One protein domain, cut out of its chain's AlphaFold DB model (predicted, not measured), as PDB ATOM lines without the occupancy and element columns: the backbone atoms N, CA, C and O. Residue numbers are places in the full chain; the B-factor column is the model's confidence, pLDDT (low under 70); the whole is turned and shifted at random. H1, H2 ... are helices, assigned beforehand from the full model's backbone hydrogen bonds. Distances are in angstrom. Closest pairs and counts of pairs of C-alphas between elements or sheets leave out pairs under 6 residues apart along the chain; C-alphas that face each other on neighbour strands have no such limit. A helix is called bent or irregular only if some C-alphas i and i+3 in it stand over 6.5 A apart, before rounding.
ATOM      1  N   LEU A  87      30.124   8.473   1.311       95.44
ATOM      2  CA  LEU A  87      29.198   9.309   0.554       95.44
ATOM      3  C   LEU A  87      29.735   9.577  -0.855       95.44
ATOM      4  O   LEU A  87      29.022   9.344  -1.822       95.44
ATOM      5  N   SER A  88      31.002   9.981  -0.985       94.12
ATOM      6  CA  SER A  88      31.632  10.222  -2.289       94.12
ATOM      7  C   SER A  88      31.598   8.980  -3.189       94.12
ATOM      8  O   SER A  88      31.228   9.079  -4.357       94.12
ATOM      9  N   SER A  89      31.891   7.803  -2.633       94.25
ATOM     10  CA  SER A  89      31.843   6.522  -3.349       94.25
ATOM     11  C   SER A  89      30.439   6.176  -3.858       94.25
ATOM     12  O   SER A  89      30.255   5.792  -5.017       94.25
ATOM     13  N   HIS A  90      29.422   6.377  -3.015       95.12
ATOM     14  CA  HIS A  90      28.024   6.164  -3.384       95.12
ATOM     15  C   HIS A  90      27.560   7.163  -4.445       95.12
ATOM     16  O   HIS A  90      26.946   6.761  -5.433       95.12
ATOM     17  N   VAL A  91      27.901   8.444  -4.278       93.12
ATOM     18  CA  VAL A  91      27.586   9.503  -5.242       93.12
ATOM     19  C   VAL A  91      28.197   9.182  -6.602       93.12
ATOM     20  O   VAL A  91      27.485   9.169  -7.600       93.12
ATOM     21  N   ALA A  92      29.483   8.830  -6.649       92.56
ATOM     22  CA  ALA A  92      30.160   8.454  -7.888       92.56
ATOM     23  C   ALA A  92      29.524   7.221  -8.554       92.56
ATOM     24  O   ALA A  92      29.362   7.184  -9.776       92.56
ATOM     25  N   SER A  93      29.128   6.224  -7.758       93.31
ATOM     26  CA  SER A  93      28.478   5.006  -8.258       93.31
ATOM     27  C   SER A  93      27.115   5.307  -8.884       93.31
ATOM     28  O   SER A  93      26.848   4.889 -10.010       93.31
ATOM     29  N   TRP A  94      26.277   6.086  -8.200       93.69
ATOM     30  CA  TRP A  94      24.982   6.520  -8.725       93.69
ATOM     31  C   TRP A  94      25.125   7.447  -9.927       93.69
ATOM     32  O   TRP A  94      24.422   7.260 -10.914       93.69
ATOM     33  N   GLN A  95      26.081   8.377  -9.910       91.81
ATOM     34  CA  GLN A  95      26.351   9.252 -11.050       91.81
ATOM     35  C   GLN A  95      26.714   8.441 -12.297       91.81
ATOM     36  O   GLN A  95      26.236   8.736 -13.393       91.81
ATOM     37  N   LYS A  96      27.515   7.379 -12.138       91.88
ATOM     38  CA  LYS A  96      27.846   6.456 -13.227       91.88
ATOM     39  C   LYS A  96      26.609   5.721 -13.746       91.88
ATOM     40  O   LYS A  96      26.464   5.585 -14.956       91.88
ATOM     41  N   ILE A  97      25.719   5.274 -12.858       92.25
ATOM     42  CA  ILE A  97      24.452   4.630 -13.236       92.25
ATOM     43  C   ILE A  97      23.567   5.605 -14.023       92.25
ATOM     44  O   ILE A  97      23.077   5.249 -15.089       92.25
ATOM     45  N   PHE A  98      23.406   6.837 -13.541       90.81
ATOM     46  CA  PHE A  98      22.556   7.843 -14.180       90.81
ATOM     47  C   PHE A  98      23.103   8.345 -15.517       90.81
ATOM     48  O   PHE A  98      22.326   8.659 -16.412       90.81
ATOM     49  N   SER A  99      24.425   8.389 -15.681       90.12
ATOM     50  CA  SER A  99      25.050   8.921 -16.901       90.12
ATOM     51  C   SER A  99      25.216   7.875 -18.010       90.12
ATOM     52  O   SER A  99      25.440   8.234 -19.163       90.12
ATOM     53  N   HIS A 100      25.168   6.578 -17.690       90.06
ATOM     54  CA  HIS A 100      25.512   5.528 -18.647       90.06
ATOM     55  C   HIS A 100      24.278   5.036 -19.430       90.06
ATOM     56  O   HIS A 100      23.342   4.512 -18.817       90.06
ATOM     57  N   PRO A 101      24.280   5.079 -20.780       90.56
ATOM     58  CA  PRO A 101      23.110   4.739 -21.598       90.56
ATOM     59  C   PRO A 101      22.514   3.356 -21.309       90.56
ATOM     60  O   PRO A 101      21.298   3.209 -21.214       90.56
ATOM     61  N   SER A 102      23.358   2.341 -21.095       93.69
ATOM     62  CA  SER A 102      22.907   0.967 -20.819       93.69
ATOM     63  C   SER A 102      22.161   0.802 -19.492       93.69
ATOM     64  O   SER A 102      21.460  -0.189 -19.318       93.69
ATOM     65  N   TYR A 103      22.296   1.748 -18.558       92.12
ATOM     66  CA  TYR A 103      21.599   1.715 -17.273       92.12
ATOM     67  C   TYR A 103      20.399   2.666 -17.230       92.12
ATOM     68  O   TYR A 103      19.748   2.742 -16.193       92.12
ATOM     69  N   LYS A 104      20.048   3.339 -18.340       90.81
ATOM     70  CA  LYS A 104      18.961   4.333 -18.379       90.81
ATOM     71  C   LYS A 104      17.633   3.783 -17.846       90.81
ATOM     72  O   LYS A 104      17.001   4.424 -17.013       90.81
ATOM     73  N   LEU A 105      17.230   2.583 -18.271       92.25
ATOM     74  CA  LEU A 105      15.978   1.973 -17.805       92.25
ATOM     75  C   LEU A 105      16.007   1.675 -16.298       92.25
ATOM     76  O   LEU A 105      15.036   1.936 -15.597       92.25
ATOM     77  N   PHE A 106      17.138   1.173 -15.794       93.88
ATOM     78  CA  PHE A 106      17.328   0.915 -14.368       93.88
ATOM     79  C   PHE A 106      17.326   2.214 -13.551       93.88
ATOM     80  O   PHE A 106      16.679   2.289 -12.512       93.88
ATOM     81  N   ALA A 107      18.008   3.251 -14.037       92.50
ATOM     82  CA  ALA A 107      18.021   4.580 -13.443       92.50
ATOM     83  C   ALA A 107      16.607   5.163 -13.309       92.50
ATOM     84  O   ALA A 107      16.229   5.588 -12.219       92.50
ATOM     85  N   ILE A 108      15.824   5.131 -14.393       92.31
ATOM     86  CA  ILE A 108      14.426   5.585 -14.396       92.31
ATOM     87  C   ILE A 108      13.615   4.766 -13.393       92.31
ATOM     88  O   ILE A 108      12.954   5.344 -12.538       92.31
ATOM     89  N   TYR A 109      13.731   3.436 -13.425       93.81
ATOM     90  CA  TYR A 109      13.034   2.560 -12.486       93.81
ATOM     91  C   TYR A 109      13.336   2.905 -11.022       93.81
ATOM     92  O   TYR A 109      12.413   3.024 -10.224       93.81
ATOM     93  N   MET A 110      14.606   3.112 -10.663       93.94
ATOM     94  CA  MET A 110      14.995   3.448  -9.288       93.94
ATOM     95  C   MET A 110      14.439   4.801  -8.834       93.94
ATOM     96  O   MET A 110      14.061   4.946  -7.671       93.94
ATOM     97  N   ILE A 111      14.380   5.782  -9.737       93.12
ATOM     98  CA  ILE A 111      13.807   7.099  -9.451       93.12
ATOM     99  C   ILE A 111      12.293   6.996  -9.293       93.12
ATOM    100  O   ILE A 111      11.781   7.444  -8.273       93.12
ATOM    101  N   THR A 112      11.592   6.337 -10.217       93.56
ATOM    102  CA  THR A 112      10.137   6.141 -10.139       93.56
ATOM    103  C   THR A 112       9.735   5.318  -8.919       93.56
ATOM    104  O   THR A 112       8.761   5.647  -8.247       93.56
ATOM    105  N   TYR A 113      10.508   4.286  -8.573       93.56
ATOM    106  CA  TYR A 113      10.325   3.536  -7.333       93.56
ATOM    107  C   TYR A 113      10.390   4.470  -6.122       93.56
ATOM    108  O   TYR A 113       9.491   4.455  -5.281       93.56
ATOM    109  N   LEU A 114      11.416   5.324  -6.057       93.69
ATOM    110  CA  LEU A 114      11.585   6.252  -4.947       93.69
ATOM    111  C   LEU A 114      10.476   7.316  -4.921       93.69
ATOM    112  O   LEU A 114       9.947   7.587  -3.853       93.69
ATOM    113  N   GLN A 115      10.063   7.847  -6.072       93.75
ATOM    114  CA  GLN A 115       8.919   8.762  -6.205       93.75
ATOM    115  C   GLN A 115       7.624   8.143  -5.676       93.75
ATOM    116  O   GLN A 115       6.958   8.746  -4.840       93.75
ATOM    117  N   SER A 116       7.313   6.905  -6.082       93.25
ATOM    118  CA  SER A 116       6.129   6.193  -5.585       93.25
ATOM    119  C   SER A 116       6.196   5.928  -4.082       93.25
ATOM    120  O   SER A 116       5.178   5.958  -3.402       93.25
ATOM    121  N   PHE A 117       7.398   5.690  -3.547       92.06
ATOM    122  CA  PHE A 117       7.588   5.448  -2.122       92.06
ATOM    123  C   PHE A 117       7.394   6.734  -1.305       92.06
ATOM    124  O   PHE A 117       6.899   6.689  -0.181       92.06
ATOM    125  N   LEU A 118       7.814   7.872  -1.861       92.56
ATOM    126  CA  LEU A 118       7.701   9.189  -1.236       92.56
ATOM    127  C   LEU A 118       6.329   9.847  -1.458       92.56
ATOM    128  O   LEU A 118       6.077  10.878  -0.844       92.56
ATOM    129  N   ASP A 119       5.471   9.265  -2.301       92.06
ATOM    130  CA  ASP A 119       4.199   9.854  -2.745       92.06
ATOM    131  C   ASP A 119       4.398  11.253  -3.365       92.06
ATOM    132  O   ASP A 119       3.747  12.234  -3.006       92.06
ATOM    133  N   CYS A 120       5.392  11.370  -4.258       88.50
ATOM    134  CA  CYS A 120       5.773  12.639  -4.874       88.50
ATOM    135  C   CYS A 120       6.134  12.484  -6.358       88.50
ATOM    136  O   CYS A 120       7.049  11.738  -6.707       88.50
ATOM    137  N   ASP A 121       5.477  13.267  -7.217       86.62
ATOM    138  CA  ASP A 121       5.725  13.281  -8.666       86.62
ATOM    139  C   ASP A 121       7.015  14.025  -9.055       86.62
ATOM    140  O   ASP A 121       7.552  13.842 -10.151       86.62
ATOM    141  N   ALA A 122       7.541  14.874  -8.167       88.06
ATOM    142  CA  ALA A 122       8.779  15.606  -8.410       88.06
ATOM    143  C   ALA A 122      10.002  14.684  -8.322       88.06
ATOM    144  O   ALA A 122       9.974  13.617  -7.706       88.06
ATOM    145  N   CYS A 123      11.114  15.087  -8.941       87.25
ATOM    146  CA  CYS A 123      12.337  14.304  -8.850       87.25
ATOM    147  C   CYS A 123      12.850  14.293  -7.393       87.25
ATOM    148  O   CYS A 123      12.980  15.363  -6.792       87.25
ATOM    149  N   PRO A 124      13.226  13.132  -6.820       90.50
ATOM    150  CA  PRO A 124      13.733  13.073  -5.450       90.50
ATOM    151  C   PRO A 124      14.996  13.917  -5.210       90.50
ATOM    152  O   PRO A 124      15.310  14.227  -4.069       90.50
ATOM    153  N   SER A 125      15.729  14.309  -6.260       87.88
ATOM    154  CA  SER A 125      16.896  15.195  -6.141       87.88
ATOM    155  C   SER A 125      16.554  16.684  -6.014       87.88
ATOM    156  O   SER A 125      17.458  17.474  -5.754       87.88
ATOM    157  N   THR A 126      15.301  17.089  -6.249       87.56
ATOM    158  CA  THR A 126      14.876  18.504  -6.256       87.56
ATOM    159  C   THR A 126      14.010  18.896  -5.063       87.56
ATOM    160  O   THR A 126      13.719  20.075  -4.890       87.56
ATOM    161  N   ILE A 127      13.573  17.926  -4.261       89.31
ATOM    162  CA  ILE A 127      12.705  18.140  -3.099       89.31
ATOM    163  C   ILE A 127      13.493  18.026  -1.794       89.31
ATOM    164  O   ILE A 127      14.564  17.419  -1.748       89.31
ATOM    165  N   ASP A 128      12.939  18.581  -0.717       91.19
ATOM    166  CA  ASP A 128      13.455  18.325   0.625       91.19
ATOM    167  C   ASP A 128      13.110  16.891   1.054       91.19
ATOM    168  O   ASP A 128      11.941  16.527   1.154       91.19
ATOM    169  N   LEU A 129      14.137  16.073   1.292       92.69
ATOM    170  CA  LEU A 129      14.004  14.669   1.688       92.69
ATOM    171  C   LEU A 129      13.992  14.472   3.214       92.69
ATOM    172  O   LEU A 129      13.764  13.350   3.676       92.69
ATOM    173  N   GLU A 130      14.224  15.524   4.010       92.31
ATOM    174  CA  GLU A 130      14.247  15.441   5.477       92.31
ATOM    175  C   GLU A 130      12.989  14.825   6.111       92.31
ATOM    176  O   GLU A 130      13.158  14.017   7.036       92.31
ATOM    177  N   PRO A 131      11.753  15.090   5.628       93.19
ATOM    178  CA  PRO A 131      10.543  14.512   6.217       93.19
ATOM    179  C   PRO A 131      10.546  12.977   6.267       93.19
ATOM    180  O   PRO A 131       9.960  12.382   7.171       93.19
ATOM    181  N   TRP A 132      11.258  12.322   5.344       93.00
ATOM    182  CA  TRP A 132      11.342  10.861   5.255       93.00
ATOM    183  C   TRP A 132      12.618  10.271   5.870       93.00
ATOM    184  O   TRP A 132      12.802   9.052   5.855       93.00
ATOM    185  N   SER A 133      13.494  11.092   6.460       89.44
ATOM    186  CA  SER A 133      14.772  10.644   7.041       89.44
ATOM    187  C   SER A 133      14.604   9.647   8.201       89.44
ATOM    188  O   SER A 133      15.477   8.809   8.455       89.44
ATOM    189  N   HIS A 134      13.463   9.698   8.894       87.81
ATOM    190  CA  HIS A 134      13.135   8.809  10.010       87.81
ATOM    191  C   HIS A 134      12.474   7.491   9.580       87.81
ATOM    192  O   HIS A 134      12.401   6.557  10.390       87.81
ATOM    193  N   THR A 135      12.051   7.381   8.318       91.81
ATOM    194  CA  THR A 135      11.357   6.209   7.780       91.81
ATOM    195  C   THR A 135      12.268   4.983   7.794       91.81
ATOM    196  O   THR A 135      13.371   4.984   7.242       91.81
ATOM    197  N   LEU A 136      11.810   3.905   8.439       87.62
ATOM    198  CA  LEU A 136      12.644   2.731   8.717       87.62
ATOM    199  C   LEU A 136      13.178   2.065   7.440       87.62
ATOM    200  O   LEU A 136      14.350   1.700   7.399       87.62
ATOM    201  N   SER A 137      12.343   1.943   6.405       88.00
ATOM    202  CA  SER A 137      12.710   1.336   5.118       88.00
ATOM    203  C   SER A 137      13.754   2.145   4.341       88.00
ATOM    204  O   SER A 137      14.541   1.567   3.594       88.00
ATOM    205  N   LEU A 138      13.797   3.469   4.529       90.56
ATOM    206  CA  LEU A 138      14.720   4.369   3.832       90.56
ATOM    207  C   LEU A 138      16.026   4.604   4.595       90.56
ATOM    208  O   LEU A 138      17.019   5.007   3.996       90.56
ATOM    209  N   ARG A 139      16.068   4.276   5.892       87.50
ATOM    210  CA  ARG A 139      17.213   4.533   6.780       87.50
ATOM    211  C   ARG A 139      18.552   4.020   6.247       87.50
ATOM    212  O   ARG A 139      19.591   4.592   6.572       87.50
ATOM    213  N   THR A 140      18.550   2.948   5.460       88.12
ATOM    214  CA  THR A 140      19.758   2.354   4.859       88.12
ATOM    215  C   THR A 140      19.734   2.358   3.332       88.12
ATOM    216  O   THR A 140      20.594   1.738   2.706       88.12
ATOM    217  N   HIS A 141      18.745   3.008   2.719       93.56
ATOM    218  CA  HIS A 141      18.541   2.963   1.280       93.56
ATOM    219  C   HIS A 141      19.603   3.802   0.564       93.56
ATOM    220  O   HIS A 141      19.663   5.018   0.726       93.56
ATOM    221  N   SER A 142      20.422   3.153  -0.268       94.06
ATOM    222  CA  SER A 142      21.592   3.767  -0.909       94.06
ATOM    223  C   SER A 142      21.262   5.029  -1.719       94.06
ATOM    224  O   SER A 142      21.853   6.071  -1.448       94.06
ATOM    225  N   LEU A 143      20.303   4.977  -2.655       94.75
ATOM    226  CA  LEU A 143      19.957   6.146  -3.483       94.75
ATOM    227  C   LEU A 143      19.401   7.302  -2.643       94.75
ATOM    228  O   LEU A 143      19.978   8.382  -2.646       94.75
ATOM    229  N   PHE A 144      18.328   7.052  -1.886       95.25
ATOM    230  CA  PHE A 144      17.726   8.027  -0.974       95.25
ATOM    231  C   PHE A 144      18.757   8.710  -0.069       95.25
ATOM    232  O   PHE A 144      18.846   9.932  -0.068       95.25
ATOM    233  N   ASN A 145      19.589   7.944   0.642       95.38
ATOM    234  CA  ASN A 145      20.594   8.523   1.532       95.38
ATOM    235  C   ASN A 145      21.699   9.262   0.770       95.38
ATOM    236  O   ASN A 145      22.236  10.239   1.287       95.38
ATOM    237  N   SER A 146      22.037   8.837  -0.451       95.31
ATOM    238  CA  SER A 146      22.982   9.578  -1.294       95.31
ATOM    239  C   SER A 146      22.418  10.949  -1.651       95.31
ATOM    240  O   SER A 146      23.118  11.940  -1.475       95.31
ATOM    241  N   LEU A 147      21.148  11.018  -2.064       94.81
ATOM    242  CA  LEU A 147      20.452  12.273  -2.359       94.81
ATOM    243  C   LEU A 147      20.322  13.148  -1.102       94.81
ATOM    244  O   LEU A 147      20.800  14.280  -1.100       94.81
ATOM    245  N   LEU A 148      19.792  12.603  -0.003       95.12
ATOM    246  CA  LEU A 148      19.592  13.317   1.264       95.12
ATOM    247  C   LEU A 148      20.900  13.880   1.838       95.12
ATOM    248  O   LEU A 148      20.960  15.023   2.273       95.12
ATOM    249  N   PHE A 149      21.973  13.092   1.876       95.12
ATOM    250  CA  PHE A 149      23.229  13.575   2.454       95.12
ATOM    251  C   PHE A 149      23.995  14.496   1.508       95.12
ATOM    252  O   PHE A 149      24.702  15.383   1.977       95.12
ATOM    253  N   SER A 150      23.839  14.327   0.196       92.94
ATOM    254  CA  SER A 150      24.392  15.267  -0.779       92.94
ATOM    255  C   SER A 150      23.712  16.639  -0.712       92.94
ATOM    256  O   SER A 150      24.411  17.652  -0.757       92.94
ATOM    257  N   SER A 151      22.389  16.697  -0.500       92.06
ATOM    258  CA  SER A 151      21.655  17.964  -0.405       92.06
ATOM    259  C   SER A 151      22.074  18.772   0.825       92.06
ATOM    260  O   SER A 151      22.283  19.976   0.720       92.06
ATOM    261  N   ARG A 152      22.345  18.108   1.960       91.56
ATOM    262  CA  ARG A 152      22.932  18.738   3.164       91.56
ATOM    263  C   ARG A 152      24.303  19.377   2.922       91.56
ATOM    264  O   ARG A 152      24.714  20.244   3.688       91.56
ATOM    265  N   LEU A 153      25.020  18.935   1.887       88.56
ATOM    266  CA  LEU A 153      26.314  19.477   1.468       88.56
ATOM    267  C   LEU A 153      26.195  20.443   0.276       88.56
ATOM    268  O   LEU A 153      27.216  20.818  -0.294       88.56
ATOM    269  N   ASN A 154      24.975  20.838  -0.110       87.81
ATOM    270  CA  ASN A 154      24.683  21.646  -1.300       87.81
ATOM    271  C   ASN A 154      25.212  21.034  -2.612       87.81
ATOM    272  O   ASN A 154      25.515  21.751  -3.566       87.81
TER     273      ASN A 154
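What this domain is: This is residues 87 to 154 of the 161 residues of an uncharacterized protein of Rhizophagus irregularis (UniProt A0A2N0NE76). The longest helix, H2, and the first helix, H1, meet at a corner and open as a V, and the short helix H3 sits in the mouth of this V, crossing the directions of both arms and packing on H1. From the far end of H2 a long loop, residues 119 to 141, runs out on the side away from the corner and comes back to H3. The printed part has 68 residues with three named helices, in the order H1, H2, H3, and no named strand; the class is all helix. It is compact, with a radius of gyration of the C-alphas of 11.7 A, and its outline is rounded, with spans of 33 by 25 by 20 A.

Where its parts are: H2 holds residues 101 to 118 and measures 25.9 A from first to last C-alpha; it begins with C-alpha 101 at (23.110, 4.739, -21.598) and ends with C-alpha 118 at (7.701, 9.189, -1.236). It is irregular: C-alphas 102 and 105 are 7.6 A apart. H1 holds residues 87 to 99, 17.9 A long, and begins with C-alpha 87 at (29.198, 9.309, 0.554). H3 holds residues 142 to 151, 14.2 A long, and ends with C-alpha 151 at (21.655, 17.964, -0.405).

How they stand to each other: H2 and H1 touch only at the corner by their link, with residues 103 to 107 of H2 and residues 97 to 98 of H1 alone. Their closest C-alphas are those of Phe 98 and Ala 107, 5.6 A apart. The two helices run opposite ways at a steep tilt of 63 degrees. H2 and H3 are close but not clearly touching; their closest C-alphas, those of Leu 114 and Phe 144, are 7.5 A apart. The lines of H2 and H3 are about perpendicular, at 79 degrees. H1 and H3 touch, and their closest C-alphas are those of Val 91 and Ser 146, 6.1 A apart. Their lines are only just about perpendicular, at 72 degrees. In H1 and H3 every O i to N i+4 pair is within hydrogen-bond range; in H2, 12 of 14 are.

The domain as a whole: The two C-alphas farthest apart in the domain are those of Pro 101 and His 134, at 33.4 A. The first and last printed C-alphas, those of Leu 87 and Asn 154, are 13.3 A apart. The printed part runs from residue 87 to residue 154 and has no cut. The link from H1 to H2 is tight, with 1 residue. The link from H2 to H3 is long, with 23 residues, 119 to 141, whose C-alphas lie 6 to 16 A from the mean of the C-alphas. The mean pLDDT of the printed part is 91.9, and no printed residue is under 70.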